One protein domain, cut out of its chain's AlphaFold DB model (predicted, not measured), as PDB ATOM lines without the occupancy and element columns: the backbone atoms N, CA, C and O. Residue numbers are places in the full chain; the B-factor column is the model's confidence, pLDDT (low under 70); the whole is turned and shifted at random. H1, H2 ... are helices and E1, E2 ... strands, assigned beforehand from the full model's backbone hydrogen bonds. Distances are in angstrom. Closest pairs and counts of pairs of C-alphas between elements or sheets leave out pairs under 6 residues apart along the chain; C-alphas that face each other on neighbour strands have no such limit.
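This is residues 96 to 114 and 131 to 311 of the 313 residues of an uncharacterized protein of Streptomyces griseocarneus (UniProt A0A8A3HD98). One large, twisted antiparallel sheet makes the middle of this domain, built mainly of the long strands E3, E4, E7, E8 and E9, with helices over both of its faces: H5 covers one, while H2 and H3 pack on the other. The sheet curls round both H3 and H5, and the small pair E1 and E10 sits at the end of H5. The printed part has 200 residues with five named helices and ten named strands, in the order H1 E1 E2 H2 E3 E4 H3 E5 E6 E7 E8 E9 H4 H5 E10; the class is mixed, helices and strands. The whole is compact, with a radius of gyration of the C-alphas of 15.8 A and spans of 48 by 39 by 31 A.

Begin with H1, residues 96 to 102, which is on the large branched sheet at a height of 9.3 A, over E9, residues 272 to 280, and along it at 14 degrees on the local plane. Past the cut, E1, residues 131 to 133, is the antiparallel neighbour of E10, residues 307 to 310; look for N 132 and O 308, 3.0 A apart. E2, residues 143 to 145, is an edge strand, antiparallel to E3, residues 167 to 178, with N 144 and O 178 at 2.9 A. H2, residues 156 to 165, is on the same face as H1, 8.6 A over the sheet; it lies over E3, across it at 68 degrees on the local plane, and its closest C-alphas to E3 are those of Lys 159 and Pro 170, 5.8 A. E3 and E4, residues 187 to 198, form a hairpin, with N 173 and O 193 at 2.9 A; E3 bends by 91 degrees at residue 170 and E4 by 57 degrees at residue 195. H3, residues 201 to 216, touches H2 with residues 203 to 208 alone, at a steep tilt of 55 degrees, opposite ways; the closest C-alphas are those of Met 165 and Val 204, 5.5 A. E7, residues 241 to 249, has E5, residues 223 to 225, and E6, residues 230 to 232, on one side and E8, residues 261 to 268, on the other; see N 224 and O 248, 2.9 A, N 230 and O 244, 2.8 A, and N 245 and O 264, 2.8 A. E6, E7, E8 and E9 are a meander, each strand the antiparallel neighbour of the one before. E9 has E8 on one side, with N 276 and O 265 at 2.8 A, and E4 on the other, with N 192 and O 275 at 2.9 A. H4, residues 281 to 285, is on the sheet too; its closest C-alphas to E8 are those of Ala 284 and Met 261, 5.3 A. H5, residues 292 to 306, lies on the opposite face from H1 and H2; its closest C-alphas to E8 are those of Ala 295 and Gln 263, 6.4 A. H3 and H5 are apart. In the five helices every O i to N i+4 pair is within hydrogen-bond range.

Find C-alpha 96 at (354.406, 424.484, 395.949), where H1 begins. E3 is 28.2 A from first to last C-alpha and E4 30.7 A. H3 starts at C-alpha 201, (346.825, 389.269, 395.447), and runs 22.7 A. E7 spans 25.5 A, E8 23.5 A, E9 25.4 A and H5 20.6 A. E10 ends at C-alpha 310, (339.404, 390.674, 378.408).

The C-alphas farthest apart are those of Ser 256 and Pro 311, 51.6 A. Residues 115 to 130 are not printed, and C-alphas 114 and 131 stand 29.6 A apart across this cut. Of the links printed whole, E7 to E8, 11 residues, is the long one. Mean pLDDT of the printed part is 83.9; 30 residues are under 70, among them 96 to 114 and 217 to 221.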
ATOM      1  N   ALA A  96     353.485 425.425 395.315       38.66
ATOM      2  CA  ALA A  96     354.406 424.484 395.949       38.66
ATOM      3  C   ALA A  96     353.746 423.117 396.195       38.66
ATOM      4  O   ALA A  96     354.389 422.098 395.982       38.66
ATOM      5  N   ILE A  97     352.455 423.088 396.549       41.59
ATOM      6  CA  ILE A  97     351.712 421.840 396.777       41.59
ATOM      7  C   ILE A  97     351.382 421.153 395.448       41.59
ATOM      8  O   ILE A  97     351.663 419.968 395.309       41.59
ATOM      9  N   GLY A  98     350.906 421.884 394.433       40.38
ATOM     10  CA  GLY A  98     350.707 421.314 393.090       40.38
ATOM     11  C   GLY A  98     351.998 420.749 392.473       40.38
ATOM     12  O   GLY A  98     351.976 419.694 391.844       40.38
ATOM     13  N   ILE A  99     353.142 421.403 392.710       40.75
ATOM     14  CA  ILE A  99     354.462 420.936 392.256       40.75
ATOM     15  C   ILE A  99     354.971 419.761 393.107       40.75
ATOM     16  O   ILE A  99     355.476 418.801 392.534       40.75
ATOM     17  N   ALA A 100     354.800 419.768 394.433       38.47
ATOM     18  CA  ALA A 100     355.180 418.645 395.301       38.47
ATOM     19  C   ALA A 100     354.347 417.382 395.014       38.47
ATOM     20  O   ALA A 100     354.880 416.277 394.975       38.47
ATOM     21  N   LEU A 101     353.055 417.545 394.717       41.44
ATOM     22  CA  LEU A 101     352.178 416.470 394.249       41.44
ATOM     23  C   LEU A 101     352.500 416.018 392.820       41.44
ATOM     24  O   LEU A 101     352.225 414.871 392.471       41.44
ATOM     25  N   GLY A 102     353.071 416.895 391.989       37.75
ATOM     26  CA  GLY A 102     353.647 416.550 390.686       37.75
ATOM     27  C   GLY A 102     354.979 415.799 390.794       37.75
ATOM     28  O   GLY A 102     355.277 414.963 389.948       37.75
ATOM     29  N   ALA A 103     355.748 416.047 391.855       38.44
ATOM     30  CA  ALA A 103     357.081 415.502 392.100       38.44
ATOM     31  C   ALA A 103     357.097 414.238 392.983       38.44
ATOM     32  O   ALA A 103     358.102 413.937 393.628       38.44
ATOM     33  N   VAL A 104     356.025 413.436 392.961       43.69
ATOM     34  CA  VAL A 104     356.060 412.055 393.475       43.69
ATOM     35  C   VAL A 104     356.858 411.180 392.501       43.69
ATOM     36  O   VAL A 104     356.312 410.407 391.714       43.69
ATOM     37  N   ILE A 105     358.183 411.321 392.538       42.06
ATOM     38  CA  ILE A 105     359.094 410.457 391.793       42.06
ATOM     39  C   ILE A 105     359.234 409.144 392.568       42.06
ATOM     40  O   ILE A 105     360.077 409.013 393.458       42.06
ATOM     41  N   VAL A 106     358.429 408.143 392.209       42.53
ATOM     42  CA  VAL A 106     358.717 406.755 392.590       42.53
ATOM     43  C   VAL A 106     359.904 406.286 391.750       42.53
ATOM     44  O   VAL A 106     359.742 405.686 390.690       42.53
ATOM     45  N   VAL A 107     361.120 406.610 392.202       33.81
ATOM     46  CA  VAL A 107     362.357 406.095 391.601       33.81
ATOM     47  C   VAL A 107     362.425 404.593 391.870       33.81
ATOM     48  O   VAL A 107     362.825 404.166 392.956       33.81
ATOM     49  N   GLY A 108     362.031 403.806 390.868       36.03
ATOM     50  CA  GLY A 108     362.225 402.359 390.834       36.03
ATOM     51  C   GLY A 108     363.711 402.021 390.902       36.03
ATOM     52  O   GLY A 108     364.459 402.251 389.955       36.03
ATOM     53  N   ALA A 109     364.132 401.528 392.062       34.50
ATOM     54  CA  ALA A 109     365.430 400.916 392.310       34.50
ATOM     55  C   ALA A 109     365.308 400.051 393.573       34.50
ATOM     56  O   ALA A 109     365.946 400.329 394.598       34.50
ATOM     57  N   VAL A 110     364.426 399.047 393.523       37.88
ATOM     58  CA  VAL A 110     364.304 398.032 394.571       37.88
ATOM     59  C   VAL A 110     365.165 396.835 394.178       37.88
ATOM     60  O   VAL A 110     364.710 395.884 393.556       37.88
ATOM     61  N   VAL A 111     366.434 396.851 394.585       34.25
ATOM     62  CA  VAL A 111     367.235 395.619 394.582       34.25
ATOM     63  C   VAL A 111     366.638 394.691 395.639       34.25
ATOM     64  O   VAL A 111     366.887 394.870 396.833       34.25
ATOM     65  N   ILE A 112     365.818 393.725 395.214       37.88
ATOM     66  CA  ILE A 112     365.222 392.721 396.103       37.88
ATOM     67  C   ILE A 112     366.320 391.741 396.545       37.88
ATOM     68  O   ILE A 112     366.506 390.667 395.975       37.88
ATOM     69  N   GLY A 113     367.051 392.115 397.596       30.56
ATOM     70  CA  GLY A 113     367.695 391.145 398.478       30.56
ATOM     71  C   GLY A 113     366.603 390.329 399.173       30.56
ATOM     72  O   GLY A 113     365.652 390.906 399.696       30.56
ATOM     73  N   GLY A 114     366.696 388.999 399.105       36.53
ATOM     74  CA  GLY A 114     365.571 388.105 399.398       36.53
ATOM     75  C   GLY A 114     364.965 388.268 400.797       36.53
ATOM     76  O   GLY A 114     365.686 388.332 401.791       36.53
ATOM     77  N   TYR A 131     341.282 390.695 383.343       95.69
ATOM     78  CA  TYR A 131     341.083 392.128 383.312       95.69
ATOM     79  C   TYR A 131     342.353 392.841 382.865       95.69
ATOM     80  O   TYR A 131     343.466 392.431 383.193       95.69
ATOM     81  N   LYS A 132     342.180 393.949 382.147       96.81
ATOM     82  CA  LYS A 132     343.221 394.968 381.986       96.81
ATOM     83  C   LYS A 132     342.770 396.274 382.619       96.81
ATOM     84  O   LYS A 132     341.570 396.514 382.772       96.81
ATOM     85  N   LEU A 133     343.740 397.123 382.926       97.12
ATOM     86  CA  LEU A 133     343.485 398.494 383.340       97.12
ATOM     87  C   LEU A 133     343.496 399.438 382.126       97.12
ATOM     88  O   LEU A 133     344.146 399.164 381.114       97.12
ATOM     89  N   THR A 134     342.764 400.544 382.220       97.12
ATOM     90  CA  THR A 134     342.640 401.588 381.192       97.12
ATOM     91  C   THR A 134     342.653 402.985 381.824       97.12
ATOM     92  O   THR A 134     342.595 403.135 383.041       97.12
ATOM     93  N   THR A 135     342.736 404.029 380.994       96.44
ATOM     94  CA  THR A 135     342.550 405.433 381.402       96.44
ATOM     95  C   THR A 135     341.320 406.026 380.694       96.44
ATOM     96  O   THR A 135     341.480 406.716 379.682       96.44
ATOM     97  N   PRO A 136     340.081 405.732 381.140       97.12
ATOM     98  CA  PRO A 136     338.877 406.375 380.604       97.12
ATOM     99  C   PRO A 136     338.911 407.896 380.829       97.12
ATOM    100  O   PRO A 136     339.604 408.379 381.720       97.12
ATOM    101  N   GLU A 137     338.155 408.671 380.048       96.50
ATOM    102  CA  GLU A 137     338.149 410.142 380.171       96.50
ATOM    103  C   GLU A 137     337.553 410.639 381.495       96.50
ATOM    104  O   GLU A 137     337.952 411.697 381.983       96.50
ATOM    105  N   LYS A 138     336.620 409.877 382.083       97.06
ATOM    106  CA  LYS A 138     335.990 410.174 383.373       97.06
ATOM    107  C   LYS A 138     335.925 408.934 384.255       97.06
ATOM    108  O   LYS A 138     335.749 407.829 383.747       97.06
ATOM    109  N   VAL A 139     336.033 409.142 385.566       97.75
ATOM    110  CA  VAL A 139     335.910 408.114 386.613       97.75
ATOM    111  C   VAL A 139     335.133 408.665 387.805       97.75
ATOM    112  O   VAL A 139     335.134 409.866 388.078       97.75
ATOM    113  N   VAL A 140     334.452 407.778 388.526       96.44
ATOM    114  CA  VAL A 140     333.652 408.050 389.728       96.44
ATOM    115  C   VAL A 140     332.645 409.198 389.525       96.44
ATOM    116  O   VAL A 140     332.324 409.949 390.444       96.44
ATOM    117  N   GLY A 141     332.152 409.357 388.292       94.25
ATOM    118  CA  GLY A 141     331.212 410.396 387.857       94.25
ATOM    119  C   GLY A 141     331.779 411.821 387.772       94.25
ATOM    120  O   GLY A 141     331.515 412.508 386.789       94.25
ATOM    121  N   GLU A 142     332.540 412.268 388.779       92.75
ATOM    122  CA  GLU A 142     332.965 413.672 388.947       92.75
ATOM    123  C   GLU A 142     334.432 413.973 388.587       92.75
ATOM    124  O   GLU A 142     334.799 415.147 388.508       92.75
ATOM    125  N   TYR A 143     335.276 412.959 388.367       95.88
ATOM    126  CA  TYR A 143     336.700 413.162 388.084       95.88
ATOM    127  C   TYR A 143     337.007 412.999 386.596       95.88
ATOM    128  O   TYR A 143     336.638 411.999 385.981       95.88
ATOM    129  N   GLU A 144     337.755 413.947 386.041       96.31
ATOM    130  CA  GLU A 144     338.163 413.981 384.635       96.31
ATOM    131  C   GLU A 144     339.668 413.714 384.510       96.31
ATOM    132  O   GLU A 144     340.449 414.129 385.370       96.31
ATOM    133  N   LEU A 145     340.074 412.990 383.462       95.12
ATOM    134  CA  LEU A 145     341.477 412.665 383.190       95.12
ATOM    135  C   LEU A 145     342.268 413.939 382.867       95.12
ATOM    136  O   LEU A 145     342.024 414.596 381.854       95.12
ATOM    137  N   ASP A 146     343.267 414.243 383.690       92.06
ATOM    138  CA  ASP A 146     344.243 415.293 383.424       92.06
ATOM    139  C   ASP A 146     345.231 414.814 382.352       92.06
ATOM    140  O   ASP A 146     346.125 414.006 382.613       92.06
ATOM    141  N   ARG A 147     345.043 415.303 381.122       88.44
ATOM    142  CA  ARG A 147     345.899 414.985 379.966       88.44
ATOM    143  C   ARG A 147     347.229 415.735 379.976       88.44
ATOM    144  O   ARG A 147     348.161 415.297 379.307       88.44
ATOM    145  N   ASP A 148     347.319 416.829 380.729       85.31
ATOM    146  CA  ASP A 148     348.523 417.654 380.854       85.31
ATOM    147  C   ASP A 148     349.399 417.210 382.043       85.31
ATOM    148  O   ASP A 148     350.537 417.671 382.210       85.31
ATOM    149  N   ALA A 149     348.897 416.280 382.865       82.44
ATOM    150  CA  ALA A 149     349.612 415.688 383.983       82.44
ATOM    151  C   ALA A 149     350.883 414.959 383.531       82.44
ATOM    152  O   ALA A 149     350.865 413.836 383.026       82.44
ATOM    153  N   LYS A 150     352.029 415.575 383.823       77.19
ATOM    154  CA  LYS A 150     353.340 414.945 383.661       77.19
ATOM    155  C   LYS A 150     353.491 413.820 384.682       77.19
ATOM    156  O   LYS A 150     353.608 414.064 385.885       77.19
ATOM    157  N   LEU A 151     353.464 412.592 384.184       71.56
ATOM    158  CA  LEU A 151     353.645 411.363 384.946       71.56
ATOM    159  C   LEU A 151     355.018 410.757 384.629       71.56
ATOM    160  O   LEU A 151     355.466 410.859 383.488       71.56
ATOM    161  N   PRO A 152     355.705 410.139 385.608       64.50
ATOM    162  CA  PRO A 152     356.902 409.365 385.318       64.50
ATOM    163  C   PRO A 152     356.524 408.142 384.470       64.50
ATOM    164  O   PRO A 152     355.602 407.401 384.813       64.50
ATOM    165  N   GLU A 153     357.242 407.921 383.372       65.38
ATOM    166  CA  GLU A 153     357.052 406.736 382.536       65.38
ATOM    167  C   GLU A 153     357.535 405.471 383.263       65.38
ATOM    168  O   GLU A 153     358.602 405.452 383.884       65.38
ATOM    169  N   PHE A 154     356.772 404.380 383.161       71.44
ATOM    170  CA  PHE A 154     357.196 403.082 383.685       71.44
ATOM    171  C   PHE A 154     358.203 402.429 382.738       71.44
ATOM    172  O   PHE A 154     357.837 401.783 381.757       71.44
ATOM    173  N   GLY A 155     359.487 402.585 383.054       69.38
ATOM    174  CA  GLY A 155     360.562 401.853 382.385       69.38
ATOM    175  C   GLY A 155     360.535 400.347 382.675       69.38
ATOM    176  O   GLY A 155     359.813 399.860 383.548       69.38
ATOM    177  N   THR A 156     361.397 399.598 381.982       76.88
ATOM    178  CA  THR A 156     361.568 398.142 382.160       76.88
ATOM    179  C   THR A 156     361.813 397.739 383.614       76.88
ATOM    180  O   THR A 156     361.198 396.787 384.083       76.88
ATOM    181  N   ALA A 157     362.604 398.521 384.358       78.81
ATOM    182  CA  ALA A 157     362.862 398.298 385.781       78.81
ATOM    183  C   ALA A 157     361.575 398.228 386.628       78.81
ATOM    184  O   ALA A 157     361.472 397.371 387.496       78.81
ATOM    185  N   ALA A 158     360.558 399.052 386.341       80.44
ATOM    186  CA  ALA A 158     359.285 398.993 387.063       80.44
ATOM    187  C   ALA A 158     358.504 397.704 386.751       80.44
ATOM    188  O   ALA A 158     357.877 397.127 387.638       80.44
ATOM    189  N   LYS A 159     358.570 397.216 385.504       84.94
ATOM    190  CA  LYS A 159     358.003 395.913 385.122       84.94
ATOM    191  C   LYS A 159     358.748 394.752 385.784       84.94
ATOM    192  O   LYS A 159     358.111 393.778 386.171       84.94
ATOM    193  N   ASP A 160     360.065 394.838 385.937       85.62
ATOM    194  CA  ASP A 160     360.863 393.796 386.594       85.62
ATOM    195  C   ASP A 160     360.678 393.790 388.122       85.62
ATOM    196  O   ASP A 160     360.492 392.716 388.699       85.62
ATOM    197  N   ASP A 161     360.582 394.965 388.758       84.94
ATOM    198  CA  ASP A 161     360.157 395.109 390.159       84.94
ATOM    199  C   ASP A 161     358.780 394.440 390.369       84.94
ATOM    200  O   ASP A 161     358.622 393.603 391.258       84.94
ATOM    201  N   LEU A 162     357.793 394.717 389.502       88.88
ATOM    202  CA  LEU A 162     356.453 394.111 389.565       88.88
ATOM    203  C   LEU A 162     356.460 392.580 389.390       88.88
ATOM    204  O   LEU A 162     355.725 391.888 390.104       88.88
ATOM    205  N   LYS A 163     357.313 392.029 388.512       89.81
ATOM    206  CA  LYS A 163     357.531 390.569 388.413       89.81
ATOM    207  C   LYS A 163     358.055 390.005 389.730       89.81
ATOM    208  O   LYS A 163     357.521 389.005 390.211       89.81
ATOM    209  N   GLY A 164     359.047 390.665 390.334       88.25
ATOM    210  CA  GLY A 164     359.593 390.304 391.645       88.25
ATOM    211  C   GLY A 164     358.555 390.365 392.771       88.25
ATOM    212  O   GLY A 164     358.585 389.537 393.680       88.25
ATOM    213  N   MET A 165     357.589 391.285 392.685       88.88
ATOM    214  CA  MET A 165     356.481 391.406 393.642       88.88
ATOM    215  C   MET A 165     355.353 390.380 393.432       88.88
ATOM    216  O   MET A 165     354.543 390.203 394.344       88.88
ATOM    217  N   GLY A 166     355.311 389.681 392.289       90.44
ATOM    218  CA  GLY A 166     354.359 388.597 392.003       90.44
ATOM    219  C   GLY A 166     353.399 388.827 390.826       90.44
ATOM    220  O   GLY A 166     352.487 388.018 390.641       90.44
ATOM    221  N   VAL A 167     353.588 389.887 390.031       94.19
ATOM    222  CA  VAL A 167     352.791 390.180 388.825       94.19
ATOM    223  C   VAL A 167     353.512 389.633 387.590       94.19
ATOM    224  O   VAL A 167     354.485 390.218 387.121       94.19
ATOM    225  N   ALA A 168     353.062 388.501 387.049       94.94
ATOM    226  CA  ALA A 168     353.664 387.920 385.848       94.94
ATOM    227  C   ALA A 168     353.179 388.627 384.570       94.94
ATOM    228  O   ALA A 168     351.997 388.947 384.451       94.94
ATOM    229  N   ASP A 169     354.093 388.821 383.615       93.88
ATOM    230  CA  ASP A 169     353.907 389.576 382.364       93.88
ATOM    231  C   ASP A 169     353.221 390.952 382.555       93.88
ATOM    232  O   ASP A 169     352.173 391.197 381.953       93.88
ATOM    233  N   PRO A 170     353.767 391.847 383.409       94.62
ATOM    234  CA  PRO A 170     353.099 393.091 383.760       94.62
ATOM    235  C   PRO A 170     353.138 394.104 382.614       94.62
ATOM    236  O   PRO A 170     354.204 394.526 382.155       94.62
ATOM    237  N   GLU A 171     351.959 394.572 382.227       94.44
ATOM    238  CA  GLU A 171     351.768 395.828 381.512       94.44
ATOM    239  C   GLU A 171     351.368 396.926 382.495       94.44
ATOM    240  O   GLU A 171     350.679 396.657 383.474       94.44
ATOM    241  N   THR A 172     351.833 398.153 382.265       92.25
ATOM    242  CA  THR A 172     351.818 399.246 383.252       92.25
ATOM    243  C   THR A 172     351.171 400.504 382.694       92.25
ATOM    244  O   THR A 172     351.421 400.868 381.547       92.25
ATOM    245  N   LEU A 173     350.408 401.212 383.524       92.00
ATOM    246  CA  LEU A 173     349.789 402.499 383.199       92.00
ATOM    247  C   LEU A 173     349.708 403.408 384.430       92.00
ATOM    248  O   LEU A 173     349.729 402.949 385.572       92.00
ATOM    249  N   SER A 174     349.586 404.709 384.204       91.50
ATOM    250  CA  SER A 174     349.247 405.674 385.249       91.50
ATOM    251  C   SER A 174     348.312 406.735 384.700       91.50
ATOM    252  O   SER A 174     348.183 406.905 383.490       91.50
ATOM    253  N   GLY A 175     347.668 407.453 385.609       92.19
ATOM    254  CA  GLY A 175     346.841 408.599 385.278       92.19
ATOM    255  C   GLY A 175     346.672 409.509 386.480       92.19
ATOM    256  O   GLY A 175     346.846 409.105 387.636       92.19
ATOM    257  N   VAL A 176     346.317 410.751 386.187       93.69
ATOM    258  CA  VAL A 176     345.831 411.718 387.163       93.69
ATOM    259  C   VAL A 176     344.420 412.083 386.757       93.69
ATOM    260  O   VAL A 176     344.149 412.377 385.601       93.69
ATOM    261  N   TYR A 177     343.535 412.064 387.732       94.94
ATOM    262  CA  TYR A 177     342.134 412.390 387.606       94.94
ATOM    263  C   TYR A 177     341.816 413.484 388.609       94.94
ATOM    264  O   TYR A 177     342.269 413.422 389.754       94.94
ATOM    265  N   GLN A 178     341.046 414.485 388.204       93.75
ATOM    266  CA  GLN A 178     340.727 415.615 389.068       93.75
ATOM    267  C   GLN A 178     339.304 416.112 388.851       93.75
ATOM    268  O   GLN A 178     338.774 416.050 387.744       93.75
ATOM    269  N   THR A 179     338.677 416.613 389.912       91.94
ATOM    270  CA  THR A 179     337.403 417.330 389.784       91.94
ATOM    271  C   THR A 179     337.641 418.697 389.129       91.94
ATOM    272  O   THR A 179     338.679 419.316 389.394       91.94
ATOM    273  N   PRO A 180     336.688 419.250 388.358       82.62
ATOM    274  CA  PRO A 180     336.773 420.628 387.879       82.62
ATOM    275  C   PRO A 180     337.111 421.618 389.014       82.62
ATOM    276  O   PRO A 180     336.551 421.545 390.106       82.62
ATOM    277  N   GLY A 181     338.067 422.524 388.778       70.94
ATOM    278  CA  GLY A 181     338.545 423.485 389.788       70.94
ATOM    279  C   GLY A 181     339.609 422.967 390.777       70.94
ATOM    280  O   GLY A 181     339.935 423.663 391.738       70.94
ATOM    281  N   ALA A 182     340.196 421.784 390.557       63.91
ATOM    282  CA  ALA A 182     341.109 421.133 391.509       63.91
ATOM    283  C   ALA A 182     342.397 421.882 391.905       63.91
ATOM    284  O   ALA A 182     343.002 421.520 392.910       63.91
ATOM    285  N   GLN A 183     342.802 422.943 391.200       64.62
ATOM    286  CA  GLN A 183     344.086 423.623 391.435       64.62
ATOM    287  C   GLN A 183     344.265 424.224 392.845       64.62
ATOM    288  O   GLN A 183     345.402 424.488 393.234       64.62
ATOM    289  N   LEU A 184     343.181 424.461 393.602       64.31
ATOM    290  CA  LEU A 184     343.248 424.999 394.973       64.31
ATOM    291  C   LEU A 184     342.297 424.333 395.985       64.31
ATOM    292  O   LEU A 184     342.608 424.343 397.173       64.31
ATOM    293  N   THR A 185     341.154 423.781 395.560       71.31
ATOM    294  CA  THR A 185     340.111 423.283 396.490       71.31
ATOM    295  C   THR A 185     339.455 421.960 396.098       71.31
ATOM    296  O   THR A 185     338.695 421.422 396.897       71.31
ATOM    297  N   GLY A 186     339.702 421.437 394.895       84.25
ATOM    298  CA  GLY A 186     339.069 420.196 394.442       84.25
ATOM    299  C   GLY A 186     339.794 418.932 394.899       84.25
ATOM    300  O   GLY A 186     340.709 418.960 395.725       84.25
ATOM    301  N   LYS A 187     339.365 417.806 394.333       91.31
ATOM    302  CA  LYS A 187     339.865 416.469 394.657       91.31
ATOM    303  C   LYS A 187     340.704 415.928 393.513       91.31
ATOM    304  O   LYS A 187     340.422 416.200 392.344       91.31
ATOM    305  N   GLN A 188     341.700 415.120 393.851       91.25
ATOM    306  CA  GLN A 188     342.600 414.485 392.900       91.25
ATOM    307  C   GLN A 188     342.804 413.009 393.253       91.25
ATOM    308  O   GLN A 188     342.989 412.636 394.414       91.25
ATOM    309  N   ILE A 189     342.802 412.178 392.217       94.50
ATOM    310  CA  ILE A 189     343.167 410.766 392.236       94.50
ATOM    311  C   ILE A 189     344.393 410.625 391.331       94.50
ATOM    312  O   ILE A 189     344.321 410.900 390.136       94.50
ATOM    313  N   ARG A 190     345.528 410.190 391.873       91.81
ATOM    314  CA  ARG A 190     346.708 409.785 391.094       91.81
ATOM    315  C   ARG A 190     346.858 408.281 391.237       91.81
ATOM    316  O   ARG A 190     346.944 407.802 392.364       91.81
ATOM    317  N   PHE A 191     346.918 407.541 390.134       91.75
ATOM    318  CA  PHE A 191     347.092 406.090 390.190       91.75
ATOM    319  C   PHE A 191     348.294 405.607 389.380       91.75
ATOM    320  O   PHE A 191     348.627 406.170 388.336       91.75
ATOM    321  N   MET A 192     348.929 404.547 389.875       92.00
ATOM    322  CA  MET A 192     350.049 403.847 389.248       92.00
ATOM    323  C   MET A 192     349.763 402.351 389.292       92.00
ATOM    324  O   MET A 192     349.781 401.763 390.376       92.00
ATOM    325  N   GLY A 193     349.448 401.756 388.143       93.75
ATOM    326  CA  GLY A 193     348.897 400.410 388.059       93.75
ATOM    327  C   GLY A 193     349.554 399.499 387.046       93.75
ATOM    328  O   GLY A 193     350.310 399.923 386.170       93.75
ATOM    329  N   ALA A 194     349.218 398.225 387.182       96.06
ATOM    330  CA  ALA A 194     349.620 397.171 386.283       96.06
ATOM    331  C   ALA A 194     348.520 396.120 386.112       96.06
ATOM    332  O   ALA A 194     347.689 395.904 386.998       96.06
ATOM    333  N   TRP A 195     348.547 395.433 384.976       96.75
ATOM    334  CA  TRP A 195     347.782 394.212 384.756       96.75
ATOM    335  C   TRP A 195     348.683 393.106 384.204       96.75
ATOM    336  O   TRP A 195     349.686 393.375 383.545       96.75
ATOM    337  N   GLY A 196     348.347 391.859 384.514       95.25
ATOM    338  CA  GLY A 196     349.174 390.679 384.266       95.25
ATOM    339  C   GLY A 196     348.516 389.441 384.873       95.25
ATOM    340  O   GLY A 196     347.305 389.418 385.058       95.25
ATOM    341  N   ARG A 197     349.288 388.404 385.211       95.00
ATOM    342  CA  ARG A 197     348.781 387.250 385.984       95.00
ATOM    343  C   ARG A 197     349.264 387.332 387.429       95.00
ATOM    344  O   ARG A 197     350.472 387.315 387.667       95.00
ATOM    345  N   ILE A 198     348.340 387.365 388.388       95.44
ATOM    346  CA  ILE A 198     348.630 387.463 389.824       95.44
ATOM    347  C   ILE A 198     348.103 386.211 390.535       95.44
ATOM    348  O   ILE A 198     346.909 385.926 390.546       95.44
ATOM    349  N   LYS A 199     349.006 385.438 391.151       93.25
ATOM    350  CA  LYS A 199     348.640 384.197 391.868       93.25
ATOM    351  C   LYS A 199     348.244 384.414 393.330       93.25
ATOM    352  O   LYS A 199     347.570 383.563 393.897       93.25
ATOM    353  N   LYS A 200     348.732 385.488 393.954       94.00
ATOM    354  CA  LYS A 200     348.527 385.809 395.376       94.00
ATOM    355  C   LYS A 200     348.337 387.322 395.538       94.00
ATOM    356  O   LYS A 200     349.330 388.020 395.766       94.00
ATOM    357  N   PRO A 201     347.110 387.836 395.369       95.38
ATOM    358  CA  PRO A 201     346.825 389.269 395.447       95.38
ATOM    359  C   PRO A 201     347.340 389.930 396.737       95.38
ATOM    360  O   PRO A 201     347.991 390.971 396.681       95.38
ATOM    361  N   GLU A 202     347.177 389.280 397.892       94.19
ATOM    362  CA  GLU A 202     347.660 389.750 399.200       94.19
ATOM    363  C   GLU A 202     349.170 389.984 399.202       94.19
ATOM    364  O   GLU A 202     349.649 391.010 399.682       94.19
ATOM    365  N   THR A 203     349.922 389.041 398.624       93.44
ATOM    366  CA  THR A 203     351.384 389.116 398.539       93.44
ATOM    367  C   THR A 203     351.830 390.288 397.668       93.44
ATOM    368  O   THR A 203     352.791 390.961 398.025       93.44
ATOM    369  N   VAL A 204     351.118 390.587 396.574       95.56
ATOM    370  CA  VAL A 204     351.409 391.765 395.736       95.56
ATOM    371  C   VAL A 204     351.176 393.057 396.523       95.56
ATOM    372  O   VAL A 204     352.070 393.902 396.569       95.56
ATOM    373  N   VAL A 205     350.035 393.192 397.211       95.94
ATOM    374  CA  VAL A 205     349.724 394.382 398.029       95.94
ATOM    375  C   VAL A 205     350.776 394.601 399.124       95.94
ATOM    376  O   VAL A 205     351.286 395.714 399.280       95.94
ATOM    377  N   ASP A 206     351.149 393.550 399.859       92.81
ATOM    378  CA  ASP A 206     352.140 393.644 400.941       92.81
ATOM    379  C   ASP A 206     353.559 393.926 400.431       92.81
ATOM    380  O   ASP A 206     354.288 394.729 401.029       92.81
ATOM    381  N   ASN A 207     353.937 393.352 399.287       90.44
ATOM    382  CA  ASN A 207     355.205 393.651 398.628       90.44
ATOM    383  C   ASN A 207     355.268 395.106 398.141       90.44
ATOM    384  O   ASN A 207     356.296 395.756 398.326       90.44
ATOM    385  N   MET A 208     354.178 395.660 397.597       90.75
ATOM    386  CA  MET A 208     354.137 397.063 397.168       90.75
ATOM    387  C   MET A 208     354.244 398.037 398.352       90.75
ATOM    388  O   MET A 208     355.016 398.996 398.280       90.75
ATOM    389  N   PHE A 209     353.556 397.783 399.474       91.94
ATOM    390  CA  PHE A 209     353.740 398.586 400.695       91.94
ATOM    391  C   PHE A 209     355.167 398.475 401.252       91.94
ATOM    392  O   PHE A 209     355.742 399.480 401.675       91.94
ATOM    393  N   THR A 210     355.759 397.280 401.229       89.69
ATOM    394  CA  THR A 210     357.137 397.042 401.691       89.69
ATOM    395  C   THR A 210     358.159 397.758 400.804       89.69
ATOM    396  O   THR A 210     359.006 398.496 401.311       89.69
ATOM    397  N   GLY A 211     358.035 397.626 399.481       84.69
ATOM    398  CA  GLY A 211     358.874 398.314 398.500       84.69
ATOM    399  C   GLY A 211     358.764 399.835 398.604       84.69
ATOM    400  O   GLY A 211     359.779 400.531 398.589       84.69
ATOM    401  N   MET A 212     357.556 400.365 398.823       84.38
ATOM    402  CA  MET A 212     357.357 401.801 399.026       84.38
ATOM    403  C   MET A 212     357.983 402.302 400.338       84.38
ATOM    404  O   MET A 212     358.591 403.372 400.350       84.38
ATOM    405  N   ARG A 213     357.915 401.531 401.435       84.12
ATOM    406  CA  ARG A 213     358.642 401.847 402.683       84.12
ATOM    407  C   ARG A 213     360.154 401.859 402.463       84.12
ATOM    408  O   ARG A 213     360.817 402.792 402.910       84.12
ATOM    409  N   ALA A 214     360.691 400.876 401.740       81.19
ATOM    410  CA  ALA A 214     362.112 400.815 401.407       81.19
ATOM    411  C   ALA A 214     362.556 402.017 400.553       81.19
ATOM    412  O   ALA A 214     363.544 402.672 400.889       81.19
ATOM    413  N   ALA A 215     361.799 402.372 399.509       75.75
ATOM    414  CA  ALA A 215     362.066 403.542 398.671       75.75
ATOM    415  C   ALA A 215     362.028 404.858 399.472       75.75
ATOM    416  O   ALA A 215     362.933 405.685 399.345       75.75
ATOM    417  N   ASN A 216     361.035 405.011 400.357       72.56
ATOM    418  CA  ASN A 216     360.833 406.211 401.173       72.56
ATOM    419  C   ASN A 216     361.753 406.315 402.403       72.56
ATOM    420  O   ASN A 216     361.822 407.376 403.015       72.56
ATOM    421  N   SER A 217     362.506 405.263 402.749       69.69
ATOM    422  CA  SER A 217     363.522 405.313 403.816       69.69
ATOM    423  C   SER A 217     364.720 406.227 403.496       69.69
ATOM    424  O   SER A 217     365.493 406.593 404.383       69.69
ATOM    425  N   LYS A 218     364.884 406.617 402.224       68.06
ATOM    426  CA  LYS A 218     365.967 407.485 401.747       68.06
ATOM    427  C   LYS A 218     365.680 408.942 402.134       68.06
ATOM    428  O   LYS A 218     364.582 409.438 401.906       68.06
ATOM    429  N   LYS A 219     366.696 409.658 402.644       56.31
ATOM    430  CA  LYS A 219     366.593 411.041 403.181       56.31
ATOM    431  C   LYS A 219     366.002 412.097 402.226       56.31
ATOM    432  O   LYS A 219     365.709 413.198 402.672       56.31
ATOM    433  N   SER A 220     365.872 411.790 400.938       63.44
ATOM    434  CA  SER A 220     365.335 412.677 399.904       63.44
ATOM    435  C   SER A 220     363.856 412.441 399.566       63.44
ATOM    436  O   SER A 220     363.343 413.140 398.696       63.44
ATOM    437  N   SER A 221     363.168 411.461 400.172       68.50
ATOM    438  CA  SER A 221     361.754 411.227 399.850       68.50
ATOM    439  C   SER A 221     360.841 412.296 400.452       68.50
ATOM    440  O   SER A 221     360.956 412.645 401.626       68.50
ATOM    441  N   GLN A 222     359.898 412.771 399.637       80.56
ATOM    442  CA  GLN A 222     358.830 413.683 400.045       80.56
ATOM    443  C   GLN A 222     357.579 412.951 400.556       80.56
ATOM    444  O   GLN A 222     356.671 413.601 401.065       80.56
ATOM    445  N   LEU A 223     357.514 411.616 400.465       83.81
ATOM    446  CA  LEU A 223     356.376 410.829 400.948       83.81
ATOM    447  C   LEU A 223     356.762 409.970 402.154       83.81
ATOM    448  O   LEU A 223     357.590 409.069 402.053       83.81
ATOM    449  N   GLN A 224     356.101 410.197 403.286       87.12
ATOM    450  CA  GLN A 224     356.262 409.397 404.496       87.12
ATOM    451  C   GLN A 224     354.984 408.599 404.779       87.12
ATOM    452  O   GLN A 224     353.925 409.162 405.042       87.12
ATOM    453  N   LEU A 225     355.091 407.270 404.764       89.38
ATOM    454  CA  LEU A 225     354.005 406.360 405.140       89.38
ATOM    455  C   LEU A 225     353.770 406.412 406.658       89.38
ATOM    456  O   LEU A 225     354.673 406.100 407.434       89.38
ATOM    457  N   VAL A 226     352.562 406.786 407.087       90.06
ATOM    458  CA  VAL A 226     352.209 406.989 408.503       90.06
ATOM    459  C   VAL A 226     351.497 405.756 409.064       90.06
ATOM    460  O   VAL A 226     350.502 405.298 408.509       90.06
ATOM    461  N   GLY A 227     352.018 405.183 410.152       91.62
ATOM    462  CA  GLY A 227     351.465 403.975 410.778       91.62
ATOM    463  C   GLY A 227     351.677 402.688 409.963       91.62
ATOM    464  O   GLY A 227     352.742 402.473 409.370       91.62
ATOM    465  N   SER A 228     350.656 401.829 409.941       91.81
ATOM    466  CA  SER A 228     350.627 400.529 409.248       91.81
ATOM    467  C   SER A 228     349.469 400.474 408.243       91.81
ATOM    468  O   SER A 228     348.455 401.134 408.489       91.81
ATOM    469  N   PRO A 229     349.568 399.701 407.142       94.94
ATOM    470  CA  PRO A 229     348.464 399.549 406.201       94.94
ATOM    471  C   PRO A 229     347.292 398.840 406.881       94.94
ATOM    472  O   PRO A 229     347.483 397.840 407.574       94.94
ATOM    473  N   LYS A 230     346.079 399.348 406.678       95.12
ATOM    474  CA  LYS A 230     344.834 398.762 407.183       95.12
ATOM    475  C   LYS A 230     344.110 398.073 406.034       95.12
ATOM    476  O   LYS A 230     343.928 398.690 404.989       95.12
ATOM    477  N   ALA A 231     343.703 396.820 406.220       95.19
ATOM    478  CA  ALA A 231     342.817 396.154 405.270       95.19
ATOM    479  C   ALA A 231     341.456 396.861 405.233       95.19
ATOM    480  O   ALA A 231     340.952 397.274 406.277       95.19
ATOM    481  N   VAL A 232     340.883 396.998 404.038       92.69
ATOM    482  CA  VAL A 232     339.548 397.570 403.829       92.69
ATOM    483  C   VAL A 232     338.734 396.670 402.905       92.69
ATOM    484  O   VAL A 232     339.253 396.138 401.926       92.69
ATOM    485  N   SER A 233     337.444 396.535 403.209       90.69
ATOM    486  CA  SER A 233     336.481 395.745 402.432       90.69
ATOM    487  C   SER A 233     335.267 396.614 402.077       90.69
ATOM    488  O   SER A 233     334.203 396.477 402.682       90.69
ATOM    489  N   PRO A 234     335.432 397.598 401.173       91.75
ATOM    490  CA  PRO A 234     334.324 398.417 400.690       91.75
ATOM    491  C   PRO A 234     333.344 397.572 399.861       91.75
ATOM    492  O   PRO A 234     333.743 396.634 399.180       91.75
ATOM    493  N   SER A 235     332.056 397.919 399.881       85.94
ATOM    494  CA  SER A 235     331.029 397.214 399.100       85.94
ATOM    495  C   SER A 235     331.325 397.249 397.593       85.94
ATOM    496  O   SER A 235     331.664 398.310 397.065       85.94
ATOM    497  N   GLY A 236     331.139 396.118 396.901       82.00
ATOM    498  CA  GLY A 236     331.440 395.982 395.468       82.00
ATOM    499  C   GLY A 236     332.923 395.729 395.165       82.00
ATOM    500  O   GLY A 236     333.386 396.021 394.064       82.00
ATOM    501  N   PHE A 237     333.673 395.227 396.147       88.81
ATOM    502  CA  PHE A 237     335.087 394.875 396.047       88.81
ATOM    503  C   PHE A 237     335.298 393.469 396.648       88.81
ATOM    504  O   PHE A 237     336.015 393.275 397.622       88.81
ATOM    505  N   ASP A 238     334.587 392.488 396.094       84.25
ATOM    506  CA  ASP A 238     334.532 391.115 396.622       84.25
ATOM    507  C   ASP A 238     335.520 390.159 395.912       84.25
ATOM    508  O   ASP A 238     335.791 389.056 396.380       84.25
ATOM    509  N   ASP A 239     336.088 390.603 394.787       90.06
ATOM    510  CA  ASP A 239     336.978 389.873 393.874       90.06
ATOM    511  C   ASP A 239     338.446 390.343 393.974       90.06
ATOM    512  O   ASP A 239     339.192 390.327 392.994       90.06
ATOM    513  N   GLY A 240     338.868 390.833 395.143       93.12
ATOM    514  CA  GLY A 240     340.221 391.342 395.367       93.12
ATOM    515  C   GLY A 240     340.517 391.656 396.833       93.12
ATOM    516  O   GLY A 240     339.661 391.534 397.705       93.12
ATOM    517  N   VAL A 241     341.740 392.115 397.104       96.12
ATOM    518  CA  VAL A 241     342.146 392.664 398.409       96.12
ATOM    519  C   VAL A 241     342.667 394.081 398.278       96.12
ATOM    520  O   VAL A 241     343.325 394.430 397.299       96.12
ATOM    521  N   MET A 242     342.391 394.895 399.295       97.31
ATOM    522  CA  MET A 242     342.824 396.282 399.370       97.31
ATOM    523  C   MET A 242     343.350 396.595 400.769       97.31
ATOM    524  O   MET A 242     342.745 396.226 401.780       97.31
ATOM    525  N   LYS A 243     344.477 397.303 400.829       98.00
ATOM    526  CA  LYS A 243     344.992 397.902 402.062       98.00
ATOM    527  C   LYS A 243     345.231 399.391 401.828       98.00
ATOM    528  O   LYS A 243     345.784 399.774 400.800       98.00
ATOM    529  N   CYS A 244     344.824 400.220 402.781       97.31
ATOM    530  CA  CYS A 244     344.981 401.670 402.727       97.31
ATOM    531  C   CYS A 244     345.856 402.181 403.876       97.31
ATOM    532  O   CYS A 244     345.867 401.614 404.972       97.31
ATOM    533  N   GLN A 245     346.597 403.258 403.634       95.25
ATOM    534  CA  GLN A 245     347.485 403.880 404.601       95.25
ATOM    535  C   GLN A 245     347.632 405.386 404.350       95.25
ATOM    536  O   GLN A 245     347.823 405.822 403.215       95.25
ATOM    537  N   ALA A 246     347.650 406.160 405.433       92.56
ATOM    538  CA  ALA A 246     347.937 407.583 405.395       92.56
ATOM    539  C   ALA A 246     349.374 407.872 404.922       92.56
ATOM    540  O   ALA A 246     350.336 407.191 405.306       92.56
ATOM    541  N   VAL A 247     349.521 408.922 404.117       90.00
ATOM    542  CA  VAL A 247     350.791 409.416 403.579       90.00
ATOM    543  C   VAL A 247     350.941 410.888 403.932       90.00
ATOM    544  O   VAL A 247     350.110 411.712 403.562       90.00
ATOM    545  N   ARG A 248     352.032 411.225 404.617       88.69
ATOM    546  CA  ARG A 248     352.426 412.596 404.936       88.69
ATOM    547  C   ARG A 248     353.368 413.127 403.856       88.69
ATOM    548  O   ARG A 248     354.373 412.481 403.558       88.69
ATOM    549  N   VAL A 249     353.071 414.303 403.309       86.38
ATOM    550  CA  VAL A 249     353.920 414.988 402.322       86.38
ATOM    551  C   VAL A 249     354.922 415.886 403.045       86.38
ATOM    552  O   VAL A 249     354.592 416.988 403.484       86.38
ATOM    553  N   VAL A 250     356.156 415.410 403.199       83.44
ATOM    554  CA  VAL A 250     357.238 416.165 403.847       83.44
ATOM    555  C   VAL A 250     357.909 417.122 402.855       83.44
ATOM    556  O   VAL A 250     357.958 416.874 401.653       83.44
ATOM    557  N   GLY A 251     358.407 418.257 403.352       79.31
ATOM    558  CA  GLY A 251     358.957 419.331 402.509       79.31
ATOM    559  C   GLY A 251     357.916 420.300 401.924       79.31
ATOM    560  O   GLY A 251     358.288 421.241 401.232       79.31
ATOM    561  N   SER A 252     356.629 420.120 402.230       74.88
ATOM    562  CA  SER A 252     355.561 421.113 402.025       74.88
ATOM    563  C   SER A 252     354.770 421.301 403.317       74.88
ATOM    564  O   SER A 252     354.670 420.363 404.105       74.88
ATOM    565  N   THR A 253     354.205 422.489 403.544       80.00
ATOM    566  CA  THR A 253     353.374 422.777 404.722       80.00
ATOM    567  C   THR A 253     352.056 423.458 404.360       80.00
ATOM    568  O   THR A 253     351.974 424.249 403.419       80.00
ATOM    569  N   THR A 254     351.021 423.138 405.130       81.44
ATOM    570  CA  THR A 254     349.712 423.795 405.143       81.44
ATOM    571  C   THR A 254     349.817 425.211 405.739       81.44
ATOM    572  O   THR A 254     350.839 425.568 406.337       81.44
ATOM    573  N   PRO A 255     348.754 426.037 405.671       80.50
ATOM    574  CA  PRO A 255     348.696 427.308 406.395       80.50
ATOM    575  C   PRO A 255     348.799 427.163 407.923       80.50
ATOM    576  O   PRO A 255     349.266 428.095 408.570       80.50
ATOM    577  N   SER A 256     348.418 426.007 408.493       80.06
ATOM    578  CA  SER A 256     348.613 425.679 409.918       80.06
ATOM    579  C   SER A 256     350.060 425.297 410.273       80.06
ATOM    580  O   SER A 256     350.365 425.124 411.449       80.06
ATOM    581  N   GLY A 257     350.960 425.183 409.288       82.31
ATOM    582  CA  GLY A 257     352.352 424.763 409.485       82.31
ATOM    583  C   GLY A 257     352.557 423.244 409.531       82.31
ATOM    584  O   GLY A 257     353.688 422.786 409.672       82.31
ATOM    585  N   GLU A 258     351.494 422.460 409.374       85.62
ATOM    586  CA  GLU A 258     351.542 420.997 409.353       85.62
ATOM    587  C   GLU A 258     351.892 420.465 407.959       85.62
ATOM    588  O   GLU A 258     351.783 421.167 406.956       85.62
ATOM    589  N   HIS A 259     352.312 419.205 407.864       86.00
ATOM    590  CA  HIS A 259     352.521 418.557 406.567       86.00
ATOM    591  C   HIS A 259     351.185 418.085 405.969       86.00
ATOM    592  O   HIS A 259     350.449 417.401 406.685       86.00
ATOM    593  N   PRO A 260     350.886 418.374 404.683       85.50
ATOM    594  CA  PRO A 260     349.693 417.864 404.013       85.50
ATOM    595  C   PRO A 260     349.612 416.337 404.077       85.50
ATOM    596  O   PRO A 260     350.625 415.642 403.944       85.50
ATOM    597  N   MET A 261     348.397 415.825 404.249       86.62
ATOM    598  CA  MET A 261     348.114 414.396 404.324       86.62
ATOM    599  C   MET A 261     347.327 413.934 403.093       86.62
ATOM    600  O   MET A 261     346.479 414.654 402.569       86.62
ATOM    601  N   MET A 262     347.599 412.713 402.647       88.81
ATOM    602  CA  MET A 262     346.884 412.006 401.583       88.81
ATOM    603  C   MET A 262     346.574 410.582 402.045       88.81
ATOM    604  O   MET A 262     347.221 410.080 402.965       88.81
ATOM    605  N   GLN A 263     345.656 409.894 401.369       93.56
ATOM    606  CA  GLN A 263     345.508 408.446 401.528       93.56
ATOM    607  C   GLN A 263     346.109 407.712 400.334       93.56
ATOM    608  O   GLN A 263     345.892 408.094 399.186       93.56
ATOM    609  N   LEU A 264     346.850 406.645 400.622       95.12
ATOM    610  CA  LEU A 264     347.280 405.645 399.657       95.12
ATOM    611  C   LEU A 264     346.444 404.386 399.859       95.12
ATOM    612  O   LEU A 264     346.514 403.788 400.926       95.12
ATOM    613  N   CYS A 265     345.738 403.932 398.834       97.88
ATOM    614  CA  CYS A 265     345.111 402.616 398.800       97.88
ATOM    615  C   CYS A 265     345.772 401.768 397.715       97.88
ATOM    616  O   CYS A 265     345.842 402.179 396.560       97.88
ATOM    617  N   ILE A 266     346.264 400.585 398.082       98.06
ATOM    618  CA  ILE A 266     346.796 399.601 397.138       98.06
ATOM    619  C   ILE A 266     345.824 398.432 397.084       98.06
ATOM    620  O   ILE A 266     345.449 397.898 398.132       98.06
ATOM    621  N   TRP A 267     345.439 398.030 395.875       98.00
ATOM    622  CA  TRP A 267     344.652 396.821 395.650       98.00
ATOM    623  C   TRP A 267     345.389 395.821 394.767       98.00
ATOM    624  O   TRP A 267     346.252 396.198 393.970       98.00
ATOM    625  N   ALA A 268     344.988 394.560 394.866       97.44
ATOM    626  CA  ALA A 268     345.244 393.562 393.842       97.44
ATOM    627  C   ALA A 268     344.053 392.604 393.708       97.44
ATOM    628  O   ALA A 268     343.340 392.332 394.675       97.44
ATOM    629  N   ASP A 269     343.878 392.076 392.505       95.75
ATOM    630  CA  ASP A 269     343.082 390.890 392.192       95.75
ATOM    631  C   ASP A 269     343.938 389.919 391.356       95.75
ATOM    632  O   ASP A 269     345.154 390.092 391.260       95.75
ATOM    633  N   HIS A 270     343.345 388.878 390.769       95.25
ATOM    634  CA  HIS A 270     344.082 387.883 389.981       95.25
ATOM    635  C   HIS A 270     344.630 388.395 388.633       95.25
ATOM    636  O   HIS A 270     345.465 387.726 388.013       95.25
ATOM    637  N   SER A 271     344.218 389.589 388.195       95.81
ATOM    638  CA  SER A 271     344.603 390.196 386.915       95.81
ATOM    639  C   SER A 271     345.193 391.608 387.016       95.81
ATOM    640  O   SER A 271     345.951 392.010 386.136       95.81
ATOM    641  N   THR A 272     344.858 392.386 388.047       97.38
ATOM    642  CA  THR A 272     345.210 393.810 388.167       97.38
ATOM    643  C   THR A 272     345.736 394.176 389.547       97.38
ATOM    644  O   THR A 272     345.368 393.578 390.556       97.38
ATOM    645  N   THR A 273     346.574 395.207 389.601       97.88
ATOM    646  CA  THR A 273     346.992 395.867 390.840       97.88
ATOM    647  C   THR A 273     347.266 397.343 390.577       97.88
ATOM    648  O   THR A 273     347.689 397.704 389.478       97.88
ATOM    649  N   ALA A 274     347.056 398.215 391.561       97.06
ATOM    650  CA  ALA A 274     347.622 399.559 391.516       97.06
ATOM    651  C   ALA A 274     347.739 400.188 392.903       97.06
ATOM    652  O   ALA A 274     347.079 399.776 393.856       97.06
ATOM    653  N   ALA A 275     348.542 401.246 392.968       95.62
ATOM    654  CA  ALA A 275     348.530 402.232 394.036       95.62
ATOM    655  C   ALA A 275     347.674 403.439 393.618       95.62
ATOM    656  O   ALA A 275     347.991 404.084 392.617       95.62
ATOM    657  N   VAL A 276     346.629 403.768 394.385       96.56
ATOM    658  CA  VAL A 276     345.891 405.040 394.294       96.56
ATOM    659  C   VAL A 276     346.318 405.964 395.416       96.56
ATOM    660  O   VAL A 276     346.179 405.619 396.584       96.56
ATOM    661  N   PHE A 277     346.744 407.169 395.065       93.06
ATOM    662  CA  PHE A 277     346.829 408.301 395.974       93.06
ATOM    663  C   PHE A 277     345.584 409.168 395.789       93.06
ATOM    664  O   PHE A 277     345.346 409.690 394.700       93.06
ATOM    665  N   THR A 278     344.794 409.323 396.848       93.06
ATOM    666  CA  THR A 278     343.610 410.189 396.876       93.06
ATOM    667  C   THR A 278     343.863 411.373 397.799       93.06
ATOM    668  O   THR A 278     344.306 411.191 398.939       93.06
ATOM    669  N   VAL A 279     343.545 412.575 397.329       88.50
ATOM    670  CA  VAL A 279     343.693 413.814 398.094       88.50
ATOM    671  C   VAL A 279     342.535 414.766 397.804       88.50
ATOM    672  O   VAL A 279     342.195 415.035 396.654       88.50
ATOM    673  N   ASP A 280     341.933 415.281 398.870       89.50
ATOM    674  CA  ASP A 280     341.014 416.417 398.846       89.50
ATOM    675  C   ASP A 280     341.811 417.648 399.300       89.50
ATOM    676  O   ASP A 280     342.328 417.669 400.422       89.50
ATOM    677  N   MET A 281     341.992 418.643 398.421       84.56
ATOM    678  CA  MET A 281     342.922 419.750 398.693       84.56
ATOM    679  C   MET A 281     342.464 420.608 399.870       84.56
ATOM    680  O   MET A 281     343.299 421.051 400.656       84.56
ATOM    681  N   ALA A 282     341.155 420.817 400.035       83.38
ATOM    682  CA  ALA A 282     340.615 421.575 401.161       83.38
ATOM    683  C   ALA A 282     340.880 420.860 402.500       83.38
ATOM    684  O   ALA A 282     341.326 421.484 403.465       83.38
ATOM    685  N   THR A 283     340.680 419.543 402.538       85.62
ATOM    686  CA  THR A 283     340.933 418.686 403.703       85.62
ATOM    687  C   THR A 283     342.423 418.640 404.040       85.62
ATOM    688  O   THR A 283     342.798 418.922 405.181       85.62
ATOM    689  N   ALA A 284     343.281 418.395 403.045       84.00
ATOM    690  CA  ALA A 284     344.730 418.365 403.223       84.00
ATOM    691  C   ALA A 284     345.287 419.723 403.689       84.00
ATOM    692  O   ALA A 284     346.139 419.768 404.575       84.00
ATOM    693  N   MET A 285     344.773 420.837 403.152       79.00
ATOM    694  CA  MET A 285     345.144 422.196 403.573       79.00
ATOM    695  C   MET A 285     344.664 422.550 404.983       79.00
ATOM    696  O   MET A 285     345.273 423.398 405.633       79.00
ATOM    697  N   ALA A 286     343.622 421.884 405.482       81.62
ATOM    698  CA  ALA A 286     343.165 421.992 406.864       81.62
ATOM    699  C   ALA A 286     343.955 421.099 407.848       81.62
ATOM    700  O   ALA A 286     343.530 420.964 408.994       81.62
ATOM    701  N   GLY A 287     345.052 420.459 407.411       75.12
ATOM    702  CA  GLY A 287     345.842 419.522 408.227       75.12
ATOM    703  C   GLY A 287     345.170 418.160 408.445       75.12
ATOM    704  O   GLY A 287     345.654 417.336 409.217       75.12
ATOM    705  N   LYS A 288     344.042 417.908 407.771       80.56
ATOM    706  CA  LYS A 288     343.237 416.692 407.914       80.56
ATOM    707  C   LYS A 288     343.554 415.703 406.795       80.56
ATOM    708  O   LYS A 288     344.071 416.069 405.744       80.56
ATOM    709  N   GLU A 289     343.184 414.445 407.006       77.06
ATOM    710  CA  GLU A 289     343.204 413.408 405.974       77.06
ATOM    711  C   GLU A 289     341.784 412.934 405.654       77.06
ATOM    712  O   GLU A 289     340.916 412.902 406.528       77.06
ATOM    713  N   THR A 290     341.556 412.530 404.403       85.50
ATOM    714  CA  THR A 290     340.404 411.698 404.030       85.50
ATOM    715  C   THR A 290     340.412 410.435 404.889       85.50
ATOM    716  O   THR A 290     341.477 409.862 405.128       85.50
ATOM    717  N   SER A 291     339.251 409.975 405.359       88.88
ATOM    718  CA  SER A 291     339.205 408.760 406.181       88.88
ATOM    719  C   SER A 291     339.607 407.516 405.375       88.88
ATOM    720  O   SER A 291     339.351 407.428 404.173       88.88
ATOM    721  N   VAL A 292     340.217 406.528 406.038       90.31
ATOM    722  CA  VAL A 292     340.645 405.264 405.406       90.31
ATOM    723  C   VAL A 292     339.483 404.555 404.695       90.31
ATOM    724  O   VAL A 292     339.646 404.099 403.564       90.31
ATOM    725  N   ASP A 293     338.295 404.525 405.303       90.00
ATOM    726  CA  ASP A 293     337.121 403.865 404.716       90.00
ATOM    727  C   ASP A 293     336.564 404.629 403.507       90.00
ATOM    728  O   ASP A 293     336.033 404.032 402.571       90.00
ATOM    729  N   GLU A 294     336.668 405.957 403.508       92.94
ATOM    730  CA  GLU A 294     336.263 406.799 402.382       92.94
ATOM    731  C   GLU A 294     337.227 406.662 401.204       92.94
ATOM    732  O   GLU A 294     336.771 406.454 400.080       92.94
ATOM    733  N   ALA A 295     338.538 406.673 401.462       94.44
ATOM    734  CA  ALA A 295     339.553 406.403 400.450       94.44
ATOM    735  C   ALA A 295     339.417 404.983 399.870       94.44
ATOM    736  O   ALA A 295     339.510 404.807 398.655       94.44
ATOM    737  N   GLY A 296     339.104 403.984 400.705       96.00
ATOM    738  CA  GLY A 296     338.797 402.621 400.264       96.00
ATOM    739  C   GLY A 296     337.560 402.555 399.360       96.00
ATOM    740  O   GLY A 296     337.625 402.005 398.261       96.00
ATOM    741  N   ARG A 297     336.442 403.182 399.760       96.38
ATOM    742  CA  ARG A 297     335.222 403.270 398.929       96.38
ATOM    743  C   ARG A 297     335.457 404.014 397.611       96.38
ATOM    744  O   ARG A 297     334.928 403.595 396.583       96.38
ATOM    745  N   LEU A 298     336.230 405.100 397.628       96.62
ATOM    746  CA  LEU A 298     336.598 405.850 396.425       96.62
ATOM    747  C   LEU A 298     337.462 404.994 395.488       96.62
ATOM    748  O   LEU A 298     337.184 404.925 394.293       96.62
ATOM    749  N   THR A 299     338.443 404.279 396.041       97.62
ATOM    750  CA  THR A 299     339.336 403.377 395.299       97.62
ATOM    751  C   THR A 299     338.589 402.192 394.683       97.62
ATOM    752  O   THR A 299     338.870 401.825 393.547       97.62
ATOM    753  N   ALA A 300     337.600 401.620 395.377       96.94
ATOM    754  CA  ALA A 300     336.777 400.537 394.836       96.94
ATOM    755  C   ALA A 300     335.945 400.981 393.623       96.94
ATOM    756  O   ALA A 300     335.947 400.299 392.599       96.94
ATOM    757  N   LYS A 301     335.303 402.158 393.700       97.31
ATOM    758  CA  LYS A 301     334.603 402.761 392.551       97.31
ATOM    759  C   LYS A 301     335.566 403.054 391.404       97.31
ATOM    760  O   LYS A 301     335.314 402.647 390.279       97.31
ATOM    761  N   PHE A 302     336.700 403.685 391.709       97.69
ATOM    762  CA  PHE A 302     337.738 403.986 390.727       97.69
ATOM    763  C   PHE A 302     338.203 402.725 389.985       97.69
ATOM    764  O   PHE A 302     338.212 402.715 388.757       97.69
ATOM    765  N   ARG A 303     338.511 401.636 390.709       97.19
ATOM    766  CA  ARG A 303     338.865 400.335 390.118       97.19
ATOM    767  C   ARG A 303     337.782 399.813 389.177       97.19
ATOM    768  O   ARG A 303     338.135 399.274 388.135       97.19
ATOM    769  N   ALA A 304     336.504 399.928 389.539       96.38
ATOM    770  CA  ALA A 304     335.412 399.467 388.686       96.38
ATOM    771  C   ALA A 304     335.382 400.211 387.338       96.38
ATOM    772  O   ALA A 304     335.181 399.575 386.308       96.38
ATOM    773  N   ASP A 305     335.664 401.519 387.335       97.62
ATOM    774  CA  ASP A 305     335.673 402.341 386.118       97.62
ATOM    775  C   ASP A 305     336.931 402.138 385.249       97.62
ATOM    776  O   ASP A 305     336.849 402.167 384.021       97.62
ATOM    777  N   VAL A 306     338.107 401.924 385.859       97.50
ATOM    778  CA  VAL A 306     339.377 401.751 385.119       97.50
ATOM    779  C   VAL A 306     339.677 400.312 384.700       97.50
ATOM    780  O   VAL A 306     340.744 400.052 384.145       97.50
ATOM    781  N   ARG A 307     338.788 399.354 384.978       95.56
ATOM    782  CA  ARG A 307     339.014 397.927 384.719       95.56
ATOM    783  C   ARG A 307     338.057 397.408 383.653       95.56
ATOM    784  O   ARG A 307     336.846 397.490 383.807       95.56
ATOM    785  N   VAL A 308     338.597 396.800 382.596       96.25
ATOM    786  CA  VAL A 308     337.793 396.173 381.532       96.25
ATOM    787  C   VAL A 308     338.131 394.695 381.388       96.25
ATOM    788  O   VAL A 308     339.303 394.308 381.423       96.25
ATOM    789  N   GLU A 309     337.093 393.870 381.251       95.38
ATOM    790  CA  GLU A 309     337.218 392.424 381.053       95.38
ATOM    791  C   GLU A 309     337.849 392.130 379.681       95.38
ATOM    792  O   GLU A 309     337.597 392.834 378.698       95.38
ATOM    793  N   ILE A 310     338.706 391.114 379.618       92.94
ATOM    794  CA  ILE A 310     339.404 390.674 378.408       92.94
ATOM    795  C   ILE A 310     339.321 389.148 378.259       92.94
ATOM    796  O   ILE A 310     339.255 388.436 379.263       92.94
ATOM    797  N   PRO A 311     339.367 388.615 377.023       86.38
ATOM    798  CA  PRO A 311     339.436 387.175 376.802       86.38
ATOM    799  C   PRO A 311     340.669 386.538 377.456       86.38
ATOM    800  O   PRO A 311     341.726 387.167 377.567       86.38
TER     801      PRO A 311